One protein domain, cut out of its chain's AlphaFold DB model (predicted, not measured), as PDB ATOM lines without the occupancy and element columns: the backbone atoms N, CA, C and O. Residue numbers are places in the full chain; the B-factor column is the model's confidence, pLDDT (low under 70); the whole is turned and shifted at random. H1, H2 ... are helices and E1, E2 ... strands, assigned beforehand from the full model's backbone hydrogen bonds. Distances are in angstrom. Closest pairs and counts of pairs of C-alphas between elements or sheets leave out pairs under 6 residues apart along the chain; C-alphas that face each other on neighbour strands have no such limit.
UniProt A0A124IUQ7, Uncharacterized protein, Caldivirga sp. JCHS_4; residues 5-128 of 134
ATOM      1  N   ASP A   5      15.983 -23.595   9.388       94.69
ATOM      2  CA  ASP A   5      16.430 -24.987   9.303       94.69
ATOM      3  C   ASP A   5      17.181 -25.390  10.579       94.69
ATOM      4  O   ASP A   5      16.796 -26.337  11.259       94.69
ATOM      5  N   GLU A   6      18.188 -24.598  10.960       94.38
ATOM      6  CA  GLU A   6      18.972 -24.799  12.186       94.38
ATOM      7  C   GLU A   6      18.060 -24.815  13.422       94.38
ATOM      8  O   GLU A   6      18.041 -25.791  14.173       94.38
ATOM      9  N   VAL A   7      17.215 -23.789  13.571       95.62
ATOM     10  CA  VAL A   7      16.310 -23.665  14.724       95.62
ATOM     11  C   VAL A   7      15.259 -24.782  14.751       95.62
ATOM     12  O   VAL A   7      14.924 -25.290  15.822       95.62
ATOM     13  N   TYR A   8      14.736 -25.200  13.594       96.69
ATOM     14  CA  TYR A   8      13.765 -26.291  13.507       96.69
ATOM     15  C   TYR A   8      14.343 -27.598  14.059       96.69
ATOM     16  O   TYR A   8      13.696 -28.251  14.883       96.69
ATOM     17  N   TRP A   9      15.550 -27.989  13.638       95.88
ATOM     18  CA  TRP A   9      16.155 -29.243  14.098       95.88
ATOM     19  C   TRP A   9      16.483 -29.222  15.587       95.88
ATOM     20  O   TRP A   9      16.278 -30.241  16.254       95.88
ATOM     21  N   ASP A  10      16.909 -28.073  16.108       95.75
ATOM     22  CA  ASP A  10      17.219 -27.903  17.525       95.75
ATOM     23  C   ASP A  10      15.957 -27.995  18.399       95.75
ATOM     24  O   ASP A  10      15.945 -28.680  19.426       95.75
ATOM     25  N   LEU A  11      14.859 -27.359  17.975       96.50
ATOM     26  CA  LEU A  11      13.659 -27.219  18.801       96.50
ATOM     27  C   LEU A  11      12.628 -28.341  18.629       96.50
ATOM     28  O   LEU A  11      11.860 -28.588  19.560       96.50
ATOM     29  N   ARG A  12      12.606 -29.072  17.503       95.62
ATOM     30  CA  ARG A  12      11.536 -30.055  17.204       95.62
ATOM     31  C   ARG A  12      11.405 -31.215  18.189       95.62
ATOM     32  O   ARG A  12      10.416 -31.938  18.155       95.62
ATOM     33  N   SER A  13      12.427 -31.456  19.007       95.00
ATOM     34  CA  SER A  13      12.398 -32.489  20.051       95.00
ATOM     35  C   SER A  13      11.846 -31.980  21.389       95.00
ATOM     36  O   SER A  13      11.597 -32.778  22.290       95.00
ATOM     37  N   ILE A  14      11.658 -30.664  21.510       96.12
ATOM     38  CA  ILE A  14      11.327 -29.951  22.747       96.12
ATOM     39  C   ILE A  14       9.920 -29.358  22.659       96.12
ATOM     40  O   ILE A  14       9.165 -29.414  23.630       96.12
ATOM     41  N   ILE A  15       9.576 -28.785  21.503       97.38
ATOM     42  CA  ILE A  15       8.304 -28.108  21.249       97.38
ATOM     43  C   ILE A  15       7.769 -28.414  19.857       97.38
ATOM     44  O   ILE A  15       8.484 -28.891  18.974       97.38
ATOM     45  N   GLU A  16       6.499 -28.080  19.658       97.44
ATOM     46  CA  GLU A  16       5.905 -28.047  18.336       97.44
ATOM     47  C   GLU A  16       6.421 -26.831  17.552       97.44
ATOM     48  O   GLU A  16       6.196 -25.684  17.938       97.44
ATOM     49  N   VAL A  17       7.134 -27.087  16.451       98.12
ATOM     50  CA  VAL A  17       7.791 -26.053  15.642       98.12
ATOM     51  C   VAL A  17       7.808 -26.430  14.165       98.12
ATOM     52  O   VAL A  17       8.005 -27.591  13.801       98.12
ATOM     53  N   VAL A  18       7.631 -25.431  13.303       98.25
ATOM     54  CA  VAL A  18       7.855 -25.501  11.849       98.25
ATOM     55  C   VAL A  18       8.492 -24.191  11.373       98.25
ATOM     56  O   VAL A  18       8.530 -23.215  12.121       98.25
ATOM     57  N   CYS A  19       8.969 -24.118  10.132       97.81
ATOM     58  CA  CYS A  19       9.413 -22.845   9.560       97.81
ATOM     59  C   CYS A  19       8.215 -21.894   9.339       97.81
ATOM     60  O   CYS A  19       7.148 -22.302   8.870       97.81
ATOM     61  N   GLY A  20       8.378 -20.619   9.692       96.88
ATOM     62  CA  GLY A  20       7.315 -19.616   9.612       96.88
ATOM     63  C   GLY A  20       7.075 -19.066   8.196       96.88
ATOM     64  O   GLY A  20       7.688 -19.517   7.217       96.88
ATOM     65  N   PRO A  21       6.134 -18.113   8.046       95.69
ATOM     66  CA  PRO A  21       5.786 -17.528   6.755       95.69
ATOM     67  C   PRO A  21       6.926 -16.739   6.090       95.69
ATOM     68  O   PRO A  21       6.999 -16.749   4.858       95.69
ATOM     69  N   LEU A  22       7.820 -16.078   6.837       94.81
ATOM     70  CA  LEU A  22       8.958 -15.366   6.231       94.81
ATOM     71  C   LEU A  22       9.967 -16.355   5.645       94.81
ATOM     72  O   LEU A  22      10.363 -16.212   4.485       94.81
ATOM     73  N   SER A  23      10.299 -17.400   6.400       95.19
ATOM     74  CA  SER A  23      11.162 -18.496   5.957       95.19
ATOM     75  C   SER A  23      10.599 -19.200   4.728       95.19
ATOM     76  O   SER A  23      11.312 -19.435   3.747       95.19
ATOM     77  N   MET A  24       9.288 -19.464   4.731       94.50
ATOM     78  CA  MET A  24       8.591 -20.019   3.575       94.50
ATOM     79  C   MET A  24       8.737 -19.108   2.353       94.50
ATOM     80  O   MET A  24       9.094 -19.576   1.271       94.50
ATOM     81  N   LEU A  25       8.476 -17.806   2.494       92.25
ATOM     82  CA  LEU A  25       8.574 -16.872   1.375       92.25
ATOM     83  C   LEU A  25      10.009 -16.724   0.872       92.25
ATOM     84  O   LEU A  25      10.211 -16.689  -0.343       92.25
ATOM     85  N   ARG A  26      11.010 -16.701   1.759       91.25
ATOM     86  CA  ARG A  26      12.424 -16.737   1.366       91.25
ATOM     87  C   ARG A  26      12.722 -17.982   0.534       91.25
ATOM     88  O   ARG A  26      13.333 -17.870  -0.525       91.25
ATOM     89  N   ARG A  27      12.239 -19.152   0.959       91.75
ATOM     90  CA  ARG A  27      12.447 -20.432   0.262       91.75
ATOM     91  C   ARG A  27      11.741 -20.498  -1.095       91.75
ATOM     92  O   ARG A  27      12.332 -20.982  -2.054       91.75
ATOM     93  N   VAL A  28      10.493 -20.032  -1.180       91.12
ATOM     94  CA  VAL A  28       9.658 -20.138  -2.392       91.12
ATOM     95  C   VAL A  28       9.953 -19.026  -3.398       91.12
ATOM     96  O   VAL A  28       9.933 -19.267  -4.602       91.12
ATOM     97  N   LYS A  29      10.202 -17.802  -2.922       89.25
ATOM     98  CA  LYS A  29      10.329 -16.604  -3.767       89.25
ATOM     99  C   LYS A  29      11.739 -16.020  -3.814       89.25
ATOM    100  O   LYS A  29      11.964 -15.087  -4.577       89.25
ATOM    101  N   GLY A  30      12.678 -16.524  -3.010       85.06
ATOM    102  CA  GLY A  30      14.049 -16.009  -2.969       85.06
ATOM    103  C   GLY A  30      14.153 -14.576  -2.439       85.06
ATOM    104  O   GLY A  30      15.097 -13.869  -2.786       85.06
ATOM    105  N   ILE A  31      13.178 -14.116  -1.647       83.00
ATOM    106  CA  ILE A  31      13.190 -12.757  -1.094       83.00
ATOM    107  C   ILE A  31      14.268 -12.611  -0.018       83.00
ATOM    108  O   ILE A  31      14.561 -13.548   0.721       83.00
ATOM    109  N   THR A  32      14.830 -11.412   0.116       78.88
ATOM    110  CA  THR A  32      15.765 -11.078   1.197       78.88
ATOM    111  C   THR A  32      14.990 -10.770   2.481       78.88
ATOM    112  O   THR A  32      14.878  -9.614   2.884       78.88
ATOM    113  N   ALA A  33      14.399 -11.804   3.077       77.06
ATOM    114  CA  ALA A  33      13.731 -11.745   4.372       77.06
ATOM    115  C   ALA A  33      14.560 -12.467   5.440       77.06
ATOM    116  O   ALA A  33      15.307 -13.400   5.135       77.06
ATOM    117  N   ILE A  34      14.426 -12.013   6.684       84.69
ATOM    118  CA  ILE A  34      14.933 -12.722   7.859       84.69
ATOM    119  C   ILE A  34      14.022 -13.924   8.109       84.69
ATOM    120  O   ILE A  34      12.803 -13.792   8.019       84.69
ATOM    121  N   ASP A  35      14.616 -15.078   8.401       91.56
ATOM    122  CA  ASP A  35      13.860 -16.283   8.725       91.56
ATOM    123  C   ASP A  35      13.122 -16.153  10.062       91.56
ATOM    124  O   ASP A  35      13.569 -15.510  11.015       91.56
ATOM    125  N   ASP A  36      11.995 -16.839  10.119       96.44
ATOM    126  CA  ASP A  36      11.184 -17.068  11.296       96.44
ATOM    127  C   ASP A  36      10.851 -18.554  11.491       96.44
ATOM    128  O   ASP A  36      10.886 -19.377  10.565       96.44
ATOM    129  N   VAL A  37      10.472 -18.895  12.715       97.88
ATOM    130  CA  VAL A  37       9.826 -20.166  13.045       97.88
ATOM    131  C   VAL A  37       8.408 -19.918  13.530       97.88
ATOM    132  O   VAL A  37       8.120 -18.904  14.161       97.88
ATOM    133  N   ALA A  38       7.515 -20.851  13.228       98.31
ATOM    134  CA  ALA A  38       6.172 -20.883  13.772       98.31
ATOM    135  C   ALA A  38       6.122 -21.851  14.959       98.31
ATOM    136  O   ALA A  38       6.443 -23.031  14.807       98.31
ATOM    137  N   VAL A  39       5.727 -21.337  16.124       98.50
ATOM    138  CA  VAL A  39       5.598 -22.080  17.389       98.50
ATOM    139  C   VAL A  39       4.282 -21.731  18.070       98.50
ATOM    140  O   VAL A  39       3.688 -20.685  17.787       98.50
ATOM    141  N   HIS A  40       3.832 -22.580  18.990       98.12
ATOM    142  CA  HIS A  40       2.685 -22.245  19.827       98.12
ATOM    143  C   HIS A  40       2.957 -20.968  20.646       98.12
ATOM    144  O   HIS A  40       4.089 -20.729  21.069       98.12
ATOM    145  N   VAL A  41       1.931 -20.144  20.886       97.62
ATOM    146  CA  VAL A  41       2.050 -18.870  21.630       97.62
ATOM    147  C   VAL A  41       2.738 -19.000  22.990       97.62
ATOM    148  O   VAL A  41       3.464 -18.092  23.386       97.62
ATOM    149  N   ASP A  42       2.544 -20.127  23.670       97.19
ATOM    150  CA  ASP A  42       3.108 -20.386  25.000       97.19
ATOM    151  C   ASP A  42       4.576 -20.845  24.963       97.19
ATOM    152  O   ASP A  42       5.237 -20.904  25.997       97.19
ATOM    153  N   ASP A  43       5.104 -21.171  23.780       97.69
ATOM    154  CA  ASP A  43       6.458 -21.697  23.590       97.69
ATOM    155  C   ASP A  43       7.441 -20.656  23.030       97.69
ATOM    156  O   ASP A  43       8.605 -20.975  22.786       97.69
ATOM    157  N   VAL A  44       7.003 -19.405  22.843       97.19
ATOM    158  CA  VAL A  44       7.809 -18.323  22.245       97.19
ATOM    159  C   VAL A  44       9.142 -18.125  22.973       97.19
ATOM    160  O   VAL A  44      10.168 -17.974  22.318       97.19
ATOM    161  N   ASP A  45       9.148 -18.202  24.304       96.56
ATOM    162  CA  ASP A  45      10.343 -17.968  25.131       96.56
ATOM    163  C   ASP A  45      11.405 -19.078  25.011       96.56
ATOM    164  O   ASP A  45      12.517 -18.944  25.521       96.56
ATOM    165  N   LYS A  46      11.078 -20.196  24.353       95.94
ATOM    166  CA  LYS A  46      12.022 -21.292  24.084       95.94
ATOM    167  C   LYS A  46      12.788 -21.093  22.777       95.94
ATOM    168  O   LYS A  46      13.694 -21.869  22.478       95.94
ATOM    169  N   VAL A  47      12.411 -20.090  21.989       96.44
ATOM    170  CA  VAL A  47      13.031 -19.779  20.707       96.44
ATOM    171  C   VAL A  47      14.190 -18.787  20.919       96.44
ATOM    172  O   VAL A  47      14.025 -17.837  21.683       96.44
ATOM    173  N   PRO A  48      15.360 -18.968  20.270       93.19
ATOM    174  CA  PRO A  48      16.465 -18.013  20.359       93.19
ATOM    175  C   PRO A  48      16.047 -16.570  20.031       93.19
ATOM    176  O   PRO A  48      15.254 -16.331  19.125       93.19
ATOM    177  N   GLU A  49      16.605 -15.580  20.728       90.12
ATOM    178  CA  GLU A  49      16.212 -14.172  20.535       90.12
ATOM    179  C   GLU A  49      16.568 -13.611  19.141       90.12
ATOM    180  O   GLU A  49      16.023 -12.586  18.729       90.12
ATOM    181  N   ASP A  50      17.488 -14.254  18.411       90.06
ATOM    182  CA  ASP A  50      17.967 -13.806  17.100       90.06
ATOM    183  C   ASP A  50      17.120 -14.292  15.911       90.06
ATOM    184  O   ASP A  50      17.366 -13.849  14.783       90.06
ATOM    185  N   ILE A  51      16.132 -15.165  16.137       93.88
ATOM    186  CA  ILE A  51      15.224 -15.670  15.097       93.88
ATOM    187  C   ILE A  51      13.837 -15.018  15.220       93.88
ATOM    188  O   ILE A  51      13.329 -14.746  16.310       93.88
ATOM    189  N   GLY A  52      13.197 -14.746  14.079       94.56
ATOM    190  CA  GLY A  52      11.808 -14.301  14.064       94.56
ATOM    191  C   GLY A  52      10.867 -15.376  14.615       94.56
ATOM    192  O   GLY A  52      11.075 -16.570  14.402       94.56
ATOM    193  N   VAL A  53       9.796 -14.955  15.290       97.19
ATOM    194  CA  VAL A  53       8.764 -15.876  15.784       97.19
ATOM    195  C   VAL A  53       7.409 -15.507  15.207       97.19
ATOM    196  O   VAL A  53       6.952 -14.364  15.333       97.19
ATOM    197  N   PHE A  54       6.770 -16.488  14.579       98.00
ATOM    198  CA  PHE A  54       5.364 -16.472  14.230       98.00
ATOM    199  C   PHE A  54       4.583 -17.271  15.279       98.00
ATOM    200  O   PHE A  54       4.772 -18.470  15.466       98.00
ATOM    201  N   LYS A  55       3.699 -16.586  15.988       98.44
ATOM    202  CA  LYS A  55       2.857 -17.152  17.037       98.44
ATOM    203  C   LYS A  55       1.689 -17.919  16.435       98.44
ATOM    204  O   LYS A  55       0.917 -17.339  15.676       98.44
ATOM    205  N   VAL A  56       1.522 -19.177  16.815       98.31
ATOM    206  CA  VAL A  56       0.384 -20.017  16.433       98.31
ATOM    207  C   VAL A  56      -0.502 -20.237  17.654       98.31
ATOM    208  O   VAL A  56      -0.010 -20.618  18.713       98.31
ATOM    209  N   GLY A  57      -1.799 -19.961  17.528       95.31
ATOM    210  CA  GLY A  57      -2.748 -20.096  18.644       95.31
ATOM    211  C   GLY A  57      -3.361 -21.490  18.793       95.31
ATOM    212  O   GLY A  57      -4.122 -21.720  19.722       95.31
ATOM    213  N   VAL A  58      -3.072 -22.397  17.859       95.19
ATOM    214  CA  VAL A  58      -3.649 -23.744  17.799       95.19
ATOM    215  C   VAL A  58      -2.556 -24.775  18.005       95.19
ATOM    216  O   VAL A  58      -1.509 -24.685  17.371       95.19
ATOM    217  N   VAL A  59      -2.812 -25.787  18.829       94.25
ATOM    218  CA  VAL A  59      -1.920 -26.943  18.999       94.25
ATOM    219  C   VAL A  59      -2.086 -27.961  17.862       94.25
ATOM    220  O   VAL A  59      -3.127 -28.059  17.211       94.25
ATOM    221  N   GLY A  60      -1.056 -28.757  17.591       95.38
ATOM    222  CA  GLY A  60      -1.079 -29.763  16.529       95.38
ATOM    223  C   GLY A  60      -0.940 -29.189  15.111       95.38
ATOM    224  O   GLY A  60      -1.190 -29.916  14.144       95.38
ATOM    225  N   PHE A  61      -0.571 -27.911  14.965       96.88
ATOM    226  CA  PHE A  61      -0.370 -27.245  13.671       96.88
ATOM    227  C   PHE A  61       0.762 -27.865  12.842       96.88
ATOM    228  O   PHE A  61       0.700 -27.870  11.613       96.88
ATOM    229  N   SER A  62       1.768 -28.463  13.482       96.75
ATOM    230  CA  SER A  62       2.869 -29.149  12.799       96.75
ATOM    231  C   SER A  62       2.395 -30.354  11.982       96.75
ATOM    232  O   SER A  62       2.962 -30.649  10.931       96.75
ATOM    233  N   ASN A  63       1.299 -31.004  12.388       95.62
ATOM    234  CA  ASN A  63       0.691 -32.104  11.631       95.62
ATOM    235  C   ASN A  63       0.004 -31.627  10.341       95.62
ATOM    236  O   ASN A  63      -0.269 -32.435   9.455       95.62
ATOM    237  N   ARG A  64      -0.289 -30.324  10.237       95.62
ATOM    238  CA  ARG A  64      -0.856 -29.672   9.046       95.62
ATOM    239  C   ARG A  64       0.203 -28.940   8.219       95.62
ATOM    240  O   ARG A  64      -0.146 -28.244   7.270       95.62
ATOM    241  N   ALA A  65       1.481 -29.079   8.570       96.81
ATOM    242  CA  ALA A  65       2.563 -28.394   7.886       96.81
ATOM    243  C   ALA A  65       2.627 -28.750   6.396       96.81
ATOM    244  O   ALA A  65       2.400 -29.892   5.988       96.81
ATOM    245  N   ILE A  66       3.020 -27.770   5.590       96.00
ATOM    246  CA  ILE A  66       3.349 -27.981   4.182       96.00
ATOM    247  C   ILE A  66       4.859 -28.161   4.031       96.00
ATOM    248  O   ILE A  66       5.644 -27.519   4.723       96.00
ATOM    249  N   TYR A  67       5.292 -29.029   3.120       96.19
ATOM    250  CA  TYR A  67       6.713 -29.333   2.948       96.19
ATOM    251  C   TYR A  67       7.284 -28.587   1.746       96.19
ATOM    252  O   TYR A  67       6.897 -28.837   0.605       96.19
ATOM    253  N   VAL A  68       8.244 -27.695   1.997       94.00
ATOM    254  CA  VAL A  68       8.925 -26.907   0.960       94.00
ATOM    255  C   VAL A  68      10.424 -27.142   1.061       94.00
ATOM    256  O   VAL A  68      11.056 -26.835   2.071       94.00
ATOM    257  N   GLY A  69      11.014 -27.707   0.004       89.38
ATOM    258  CA  GLY A  69      12.445 -28.019  -0.016       89.38
ATOM    259  C   GLY A  69      12.869 -28.940   1.135       89.38
ATOM    260  O   GLY A  69      13.908 -28.704   1.741       89.38
ATOM    261  N   GLY A  70      12.030 -29.927   1.476       92.69
ATOM    262  CA  GLY A  70      12.300 -30.930   2.513       92.69
ATOM    263  C   GLY A  70      12.017 -30.505   3.957       92.69
ATOM    264  O   GLY A  70      12.118 -31.351   4.839       92.69
ATOM    265  N   LEU A  71      11.627 -29.249   4.206       95.69
ATOM    266  CA  LEU A  71      11.336 -28.740   5.552       95.69
ATOM    267  C   LEU A  71       9.846 -28.435   5.750       95.69
ATOM    268  O   LEU A  71       9.210 -27.925   4.816       95.69
ATOM    269  N   PRO A  72       9.291 -28.700   6.946       97.81
ATOM    270  CA  PRO A  72       7.921 -28.333   7.270       97.81
ATOM    271  C   PRO A  72       7.801 -26.821   7.472       97.81
ATOM    272  O   PRO A  72       8.618 -26.201   8.151       97.81
ATOM    273  N   HIS A  73       6.756 -26.238   6.900       97.44
ATOM    274  CA  HIS A  73       6.386 -24.836   7.034       97.44
ATOM    275  C   HIS A  73       4.933 -24.717   7.479       97.44
ATOM    276  O   HIS A  73       4.127 -25.626   7.255       97.44
ATOM    277  N   ILE A  74       4.597 -23.585   8.089       97.06
ATOM    278  CA  ILE A  74       3.227 -23.307   8.509       97.06
ATOM    279  C   ILE A  74       2.260 -23.377   7.315       97.06
ATOM    280  O   ILE A  74       2.578 -22.928   6.210       97.06
ATOM    281  N   SER A  75       1.081 -23.958   7.539       96.25
ATOM    282  CA  SER A  75       0.014 -23.977   6.537       96.25
ATOM    283  C   SER A  75      -0.558 -22.571   6.320       96.25
ATOM    284  O   SER A  75      -0.433 -21.691   7.177       96.25
ATOM    285  N   LEU A  76      -1.212 -22.347   5.177       95.56
ATOM    286  CA  LEU A  76      -1.867 -21.067   4.908       95.56
ATOM    287  C   LEU A  76      -3.035 -20.833   5.880       95.56
ATOM    288  O   LEU A  76      -3.214 -19.717   6.360       95.56
ATOM    289  N   GLU A  77      -3.795 -21.877   6.207       96.94
ATOM    290  CA  GLU A  77      -4.914 -21.820   7.145       96.94
ATOM    291  C   GLU A  77      -4.457 -21.466   8.566       96.94
ATOM    292  O   GLU A  77      -5.032 -20.569   9.180       96.94
ATOM    293  N   ASP A  78      -3.401 -22.108   9.075       97.56
ATOM    294  CA  ASP A  78      -2.842 -21.819  10.404       97.56
ATOM    295  C   ASP A  78      -2.245 -20.409  10.475       97.56
ATOM    296  O   ASP A  78      -2.402 -19.702  11.476       97.56
ATOM    297  N   TYR A  79      -1.594 -19.982   9.391       97.00
ATOM    298  CA  TYR A  79      -1.046 -18.640   9.250       97.00
ATOM    299  C   TYR A  79      -2.148 -17.569   9.269       97.00
ATOM    300  O   TYR A  79      -2.052 -16.606  10.033       97.00
ATOM    301  N   VAL A  80      -3.223 -17.744   8.493       97.19
ATOM    302  CA  VAL A  80      -4.361 -16.808   8.484       97.19
ATOM    303  C   VAL A  80      -5.084 -16.815   9.830       97.19
ATOM    304  O   VAL A  80      -5.345 -15.745  10.378       97.19
ATOM    305  N   ALA A  81      -5.360 -17.994  10.394       97.56
ATOM    306  CA  ALA A  81      -6.030 -18.130  11.685       97.56
ATOM    307  C   ALA A  81      -5.245 -17.448  12.817       97.56
ATOM    308  O   ALA A  81      -5.830 -16.823  13.699       97.56
ATOM    309  N   SER A  82      -3.915 -17.510  12.773       97.75
ATOM    310  CA  SER A  82      -3.060 -16.969  13.832       97.75
ATOM    311  C   SER A  82      -2.575 -15.544  13.566       97.75
ATOM    312  O   SER A  82      -1.910 -14.960  14.421       97.75
ATOM    313  N   ILE A  83      -2.904 -14.934  12.420       96.62
ATOM    314  CA  ILE A  83      -2.425 -13.588  12.080       96.62
ATOM    315  C   ILE A  83      -2.692 -12.530  13.165       96.62
ATOM    316  O   ILE A  83      -1.797 -11.719  13.407       96.62
ATOM    317  N   PRO A  84      -3.834 -12.532  13.888       97.19
ATOM    318  CA  PRO A  84      -4.110 -11.492  14.881       97.19
ATOM    319  C   PRO A  84      -3.210 -11.574  16.118       97.19
ATOM    320  O   PRO A  84      -3.091 -10.604  16.860       97.19
ATOM    321  N   LEU A  85      -2.543 -12.711  16.325       97.12
ATOM    322  CA  LEU A  85      -1.568 -12.906  17.397       97.12
ATOM    323  C   LEU A  85      -0.206 -12.302  17.047       97.12
ATOM    324  O   LEU A  85       0.678 -12.252  17.898       97.12
ATOM    325  N   ASN A  86      -0.006 -11.872  15.803       97.44
ATOM    326  CA  ASN A  86       1.297 -11.591  15.224       97.44
ATOM    327  C   ASN A  86       1.499 -10.109  14.893       97.44
ATOM    328  O   ASN A  86       0.584  -9.290  14.944       97.44
ATOM    329  N   ARG A  87       2.751  -9.742  14.598       91.19
ATOM    330  CA  ARG A  87       3.108  -8.376  14.187       91.19
ATOM    331  C   ARG A  87       2.462  -8.033  12.842       91.19
ATOM    332  O   ARG A  87       2.316  -8.899  11.985       91.19
ATOM    333  N   GLU A  88       2.169  -6.750  12.628       91.31
ATOM    334  CA  GLU A  88       1.528  -6.246  11.400       91.31
ATOM    335  C   GLU A  88       2.286  -6.622  10.112       91.31
ATOM    336  O   GLU A  88       1.674  -6.828   9.066       91.31
ATOM    337  N   GLU A  89       3.613  -6.755  10.184       90.19
ATOM    338  CA  GLU A  89       4.443  -7.231   9.072       90.19
ATOM    339  C   GLU A  89       3.938  -8.559   8.505       90.19
ATOM    340  O   GLU A  89       3.808  -8.691   7.289       90.19
ATOM    341  N   TYR A  90       3.559  -9.502   9.372       94.12
ATOM    342  CA  TYR A  90       3.003 -10.770   8.934       94.12
ATOM    343  C   TYR A  90       1.697 -10.560   8.185       94.12
ATOM    344  O   TYR A  90       1.527 -11.157   7.136       94.12
ATOM    345  N   THR A  91       0.800  -9.677   8.621       92.94
ATOM    346  CA  THR A  91      -0.433  -9.379   7.870       92.94
ATOM    347  C   THR A  91      -0.135  -8.879   6.455       92.94
ATOM    348  O   THR A  91      -0.836  -9.240   5.511       92.94
ATOM    349  N   ARG A  92       0.930  -8.088   6.268       90.75
ATOM    350  CA  ARG A  92       1.329  -7.584   4.942       90.75
ATOM    351  C   ARG A  92       1.813  -8.699   4.013       90.75
ATOM    352  O   ARG A  92       1.638  -8.592   2.796       90.75
ATOM    353  N   LEU A  93       2.363  -9.784   4.564       91.12
ATOM    354  CA  LEU A  93       2.786 -10.942   3.776       91.12
ATOM    355  C   LEU A  93       1.610 -11.663   3.107       91.12
ATOM    356  O   LEU A  93       1.849 -12.322   2.103       91.12
ATOM    357  N   LEU A  94       0.360 -11.487   3.554       91.31
ATOM    358  CA  LEU A  94      -0.823 -12.087   2.912       91.31
ATOM    359  C   LEU A  94      -0.935 -11.742   1.422       91.31
ATOM    360  O   LEU A  94      -1.345 -12.584   0.630       91.31
ATOM    361  N   SER A  95      -0.467 -10.555   1.021       90.44
ATOM    362  CA  SER A  95      -0.371 -10.141  -0.388       90.44
ATOM    363  C   SER A  95       0.497 -11.065  -1.259       90.44
ATOM    364  O   SER A  95       0.394 -11.050  -2.483       90.44
ATOM    365  N   ASN A  96       1.350 -11.887  -0.641       90.44
ATOM    366  CA  ASN A  96       2.197 -12.856  -1.322       90.44
ATOM    367  C   ASN A  96       1.537 -14.219  -1.535       90.44
ATOM    368  O   ASN A  96       2.122 -15.028  -2.265       90.44
ATOM    369  N   PHE A  97       0.381 -14.474  -0.924       88.88
ATOM    370  CA  PHE A  97      -0.312 -15.757  -0.964       88.88
ATOM    371  C   PHE A  97      -1.579 -15.674  -1.814       88.88
ATOM    372  O   PHE A  97      -2.278 -14.664  -1.832       88.88
ATOM    373  N   ASN A  98      -1.899 -16.766  -2.510       88.25
ATOM    374  CA  ASN A  98      -3.178 -16.890  -3.199       88.25
ATOM    375  C   ASN A  98      -4.254 -17.342  -2.204       88.25
ATOM    376  O   ASN A  98      -4.447 -18.540  -1.992       88.25
ATOM    377  N   LEU A  99      -4.961 -16.378  -1.615       88.81
ATOM    378  CA  LEU A  99      -6.027 -16.649  -0.645       88.81
ATOM    379  C   LEU A  99      -7.292 -17.260  -1.273       88.81
ATOM    380  O   LEU A  99      -8.164 -17.718  -0.543       88.81
ATOM    381  N   GLY A 100      -7.398 -17.325  -2.606       85.50
ATOM    382  CA  GLY A 100      -8.533 -17.963  -3.286       85.50
ATOM    383  C   GLY A 100      -8.620 -19.479  -3.068       85.50
ATOM    384  O   GLY A 100      -9.687 -20.056  -3.244       85.50
ATOM    385  N   ASN A 101      -7.521 -20.114  -2.650       85.88
ATOM    386  CA  ASN A 101      -7.470 -21.544  -2.326       85.88
ATOM    387  C   ASN A 101      -7.619 -21.826  -0.824       85.88
ATOM    388  O   ASN A 101      -7.451 -22.969  -0.404       85.88
ATOM    389  N   LEU A 102      -7.879 -20.798  -0.014       92.44
ATOM    390  CA  LEU A 102      -7.982 -20.940   1.429       92.44
ATOM    391  C   LEU A 102      -9.177 -21.830   1.786       92.44
ATOM    392  O   LEU A 102     -10.310 -21.561   1.377       92.44
ATOM    393  N   ASN A 103      -8.950 -22.860   2.601       95.06
ATOM    394  CA  ASN A 103     -10.048 -23.633   3.165       95.06
ATOM    395  C   ASN A 103     -10.746 -22.803   4.256       95.06
ATOM    396  O   ASN A 103     -10.341 -22.806   5.421       95.06
ATOM    397  N   ILE A 104     -11.787 -22.062   3.861       95.19
ATOM    398  CA  ILE A 104     -12.512 -21.133   4.737       95.19
ATOM    399  C   ILE A 104     -13.093 -21.828   5.977       95.19
ATOM    400  O   ILE A 104     -12.791 -21.363   7.078       95.19
ATOM    401  N   PRO A 105     -13.843 -22.948   5.870       95.69
ATOM    402  CA  PRO A 105     -14.351 -23.635   7.057       95.69
ATOM    403  C   PRO A 105     -13.251 -24.052   8.037       95.69
ATOM    404  O   PRO A 105     -13.407 -23.885   9.247       95.69
ATOM    405  N   LEU A 106     -12.123 -24.565   7.529       96.06
ATOM    406  CA  LEU A 106     -10.997 -24.944   8.379       96.06
ATOM    407  C   LEU A 106     -10.361 -23.718   9.042       96.06
ATOM    408  O   LEU A 106     -10.129 -23.736  10.245       96.06
ATOM    409  N   THR A 107     -10.137 -22.642   8.290       96.94
ATOM    410  CA  THR A 107      -9.520 -21.412   8.809       96.94
ATOM    411  C   THR A 107     -10.352 -20.800   9.930       96.94
ATOM    412  O   THR A 107      -9.803 -20.424  10.961       96.94
ATOM    413  N   LEU A 108     -11.677 -20.728   9.766       97.00
ATOM    414  CA  LEU A 108     -12.569 -20.196  10.801       97.00
ATOM    415  C   LEU A 108     -12.564 -21.069  12.058       97.00
ATOM    416  O   LEU A 108     -12.500 -20.534  13.160       97.00
ATOM    417  N   ARG A 109     -12.562 -22.400  11.906       97.31
ATOM    418  CA  ARG A 109     -12.450 -23.325  13.041       97.31
ATOM    419  C   ARG A 109     -11.136 -23.134  13.804       97.31
ATOM    420  O   ARG A 109     -11.146 -23.081  15.028       97.31
ATOM    421  N   LEU A 110     -10.016 -23.021  13.091       97.81
ATOM    422  CA  LEU A 110      -8.708 -22.776  13.701       97.81
ATOM    423  C   LEU A 110      -8.658 -21.403  14.382       97.81
ATOM    424  O   LEU A 110      -8.084 -21.270  15.456       97.81
ATOM    425  N   ALA A 111      -9.288 -20.386  13.794       97.81
ATOM    426  CA  ALA A 111      -9.372 -19.060  14.391       97.81
ATOM    427  C   ALA A 111     -10.247 -19.042  15.655       97.81
ATOM    428  O   ALA A 111      -9.959 -18.317  16.602       97.81
ATOM    429  N   GLU A 112     -11.314 -19.840  15.698       97.81
ATOM    430  CA  GLU A 112     -12.102 -20.040  16.914       97.81
ATOM    431  C   GLU A 112     -11.262 -20.690  18.018       97.81
ATOM    432  O   GLU A 112     -11.214 -20.168  19.130       97.81
ATOM    433  N   GLU A 113     -10.535 -21.762  17.691       97.00
ATOM    434  CA  GLU A 113      -9.642 -22.455  18.627       97.00
ATOM    435  C   GLU A 113      -8.516 -21.544  19.146       97.00
ATOM    436  O   GLU A 113      -8.223 -21.544  20.339       97.00
ATOM    437  N   ALA A 114      -7.955 -20.700  18.279       96.44
ATOM    438  CA  ALA A 114      -6.935 -19.713  18.632       96.44
ATOM    439  C   ALA A 114      -7.477 -18.473  19.371       96.44
ATOM    440  O   ALA A 114      -6.691 -17.615  19.777       96.44
ATOM    441  N   GLY A 115      -8.800 -18.315  19.497       97.31
ATOM    442  CA  GLY A 115      -9.417 -17.115  20.076       97.31
ATOM    443  C   GLY A 115      -9.299 -15.854  19.207       97.31
ATOM    444  O   GLY A 115      -9.382 -14.741  19.720       97.31
ATOM    445  N   THR A 116      -9.113 -16.009  17.896       97.81
ATOM    446  CA  THR A 116      -8.871 -14.940  16.908       97.81
ATOM    447  C   THR A 116     -10.003 -14.778  15.884       97.81
ATOM    448  O   THR A 116      -9.893 -13.980  14.950       97.81
ATOM    449  N   LEU A 117     -11.103 -15.527  16.036       97.44
ATOM    450  CA  LEU A 117     -12.190 -15.635  15.055       97.44
ATOM    451  C   LEU A 117     -12.716 -14.287  14.547       97.44
ATOM    452  O   LEU A 117     -12.899 -14.108  13.345       97.44
ATOM    453  N   LYS A 118     -12.967 -13.330  15.444       96.62
ATOM    454  CA  LYS A 118     -13.565 -12.034  15.086       96.62
ATOM    455  C   LYS A 118     -12.637 -11.214  14.190       96.62
ATOM    456  O   LYS A 118     -13.080 -10.567  13.240       96.62
ATOM    457  N   GLU A 119     -11.351 -11.215  14.504       96.75
ATOM    458  CA  GLU A 119     -10.313 -10.524  13.753       96.75
ATOM    459  C   GLU A 119     -10.061 -11.210  12.408       96.75
ATOM    460  O   GLU A 119      -9.909 -10.516  11.402       96.75
ATOM    461  N   VAL A 120     -10.090 -12.545  12.369       96.44
ATOM    462  CA  VAL A 120      -9.952 -13.324  11.130       96.44
ATOM    463  C   VAL A 120     -11.156 -13.131  10.207       96.44
ATOM    464  O   VAL A 120     -10.959 -12.884   9.021       96.44
ATOM    465  N   ASP A 121     -12.394 -13.142  10.713       95.44
ATOM    466  CA  ASP A 121     -13.589 -12.830   9.907       95.44
ATOM    467  C   ASP A 121     -13.478 -11.430   9.279       95.44
ATOM    468  O   ASP A 121     -13.672 -11.264   8.071       95.44
ATOM    469  N   ARG A 122     -13.062 -10.426  10.066       94.31
ATOM    470  CA  ARG A 122     -12.829  -9.065   9.559       94.31
ATOM    471  C   ARG A 122     -11.742  -9.033   8.485       94.31
ATOM    472  O   ARG A 122     -11.907  -8.344   7.480       94.31
ATOM    473  N   LEU A 123     -10.639  -9.746   8.703       93.44
ATOM    474  CA  LEU A 123      -9.536  -9.840   7.754       93.44
ATOM    475  C   LEU A 123     -10.008 -10.446   6.430       93.44
ATOM    476  O   LEU A 123      -9.799  -9.839   5.387       93.44
ATOM    477  N   LEU A 124     -10.680 -11.598   6.458       93.44
ATOM    478  CA  LEU A 124     -11.170 -12.268   5.250       93.44
ATOM    479  C   LEU A 124     -12.084 -11.346   4.434       93.44
ATOM    480  O   LEU A 124     -11.876 -11.182   3.230       93.44
ATOM    481  N   ARG A 125     -13.011 -10.643   5.098       92.50
ATOM    482  CA  ARG A 125     -13.878  -9.647   4.449       92.50
ATOM    483  C   ARG A 125     -13.090  -8.497   3.822       92.50
ATOM    484  O   ARG A 125     -13.435  -8.058   2.728       92.50
ATOM    485  N   ALA A 126     -12.029  -8.021   4.476       91.38
ATOM    486  CA  ALA A 126     -11.164  -6.971   3.930       91.38
ATOM    487  C   ALA A 126     -10.414  -7.416   2.660       91.38
ATOM    488  O   ALA A 126     -10.117  -6.586   1.804       91.38
ATOM    489  N   TYR A 127     -10.165  -8.719   2.510       89.50
ATOM    490  CA  TYR A 127      -9.617  -9.331   1.296       89.50
ATOM    491  C   TYR A 127     -10.699  -9.758   0.283       89.50
ATOM    492  O   TYR A 127     -10.388 -10.422  -0.704       89.50
ATOM    493  N   GLY A 128     -11.965  -9.375   0.496       89.81
ATOM    494  CA  GLY A 128     -13.076  -9.692  -0.407       89.81
ATOM    495  C   GLY A 128     -13.526 -11.155  -0.366       89.81
ATOM    496  O   GLY A 128     -14.248 -11.598  -1.255       89.81
TER     497      GLY A 128
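Overview. This is residues 5 to 128 of the 134 residues of an uncharacterized protein of Caldivirga sp. JCHS_4 (UniProt A0A124IUQ7). A small three-stranded sheet, E1 E2 E3, with helices over both of its faces makes one half of the domain; helices H5 to H8 make the other, with H5 between strand E3 and the helical hairpin H7 H8 at the far end. The small strand hairpin E4 E5 sits beside E1. The printed part has 124 residues with eight named helices and five named strands, in the order H1 E1 H2 E2 H3 E3 H4 E4 E5 H5 H6 H7 H8. The larger sheet, order E1 E2 E3, is mixed, E4 and E5 are antiparallel, and the class is mixed, helices and strands. The whole is compact, with a radius of gyration of the C-alphas of 13.4 A and spans of 38 by 30 by 23 A.

Arrangement. Begin at E2, residues 36 to 40, the inner strand between the edge strands E1, residues 17 to 19, and E3, residues 52 to 56. E1 and E2 are antiparallel, with N 18 and O 38 3.1 A apart; E2 and E3 are parallel, with N 54 and O 37 2.8 A apart, both within hydrogen-bond range. E2, H3, residues 41 to 46, and E3 form a strand-helix-strand unit, two parallel strands with a helix between, its crossover right-handed. H1, residues 5 to 11, is over E1 at a height over the sheet of 7.9 A, on the same face as H3. H2, residues 21 to 29, is on the opposite face and stands up from the sheet; its closest C-alphas to E2 are those of Ser 23 and Asp 36, 5.5 A. H4, residues 61 to 64, only grazes the sheet. E4, residues 66 to 68, and E5, residues 71 to 73, form a hairpin, with N 73 and O 66 2.8 A apart; the closest C-alphas of E5 and E1 are those of His 73 and Cys 19, 4.4 A. H5, residues 76 to 85, touches H7, residues 104 to 113, closest at the C-alphas of Ala 81 and Ala 111, 4.4 A. H8, residues 117 to 126, forms a helical hairpin with H7 and touches H5, closest at the C-alphas of Val 120 and Ala 81, 6.2 A. H6, residues 88 to 96, touches H2, closest at the C-alphas of Tyr 90 and Pro 21, 7.6 A. Every O i to N i+4 pair is within hydrogen-bond range in H1, H2, H7 and H8; H3 has 0 of 2, with 1 of 3 O i to N i+3 pairs, H5 4 of 6, H6 2 of 5, with 6 of 6 O i to N i+3 pairs, and H4 is too short.

Along the chain. Find C-alpha 5 at (16.430, -24.987, 9.303), where H1 begins. E2 is 13.1 A long, H5 14.9 A and H7 14.2 A; H8 ends at C-alpha 126, (-11.164, -6.971, 3.930).

Size, cuts and confidence. The two C-alphas farthest apart, those of Ser 13 and Gly 128, are 39.8 A apart. The printed part has no cut, no link is long, and no printed residue is under 70 in pLDDT.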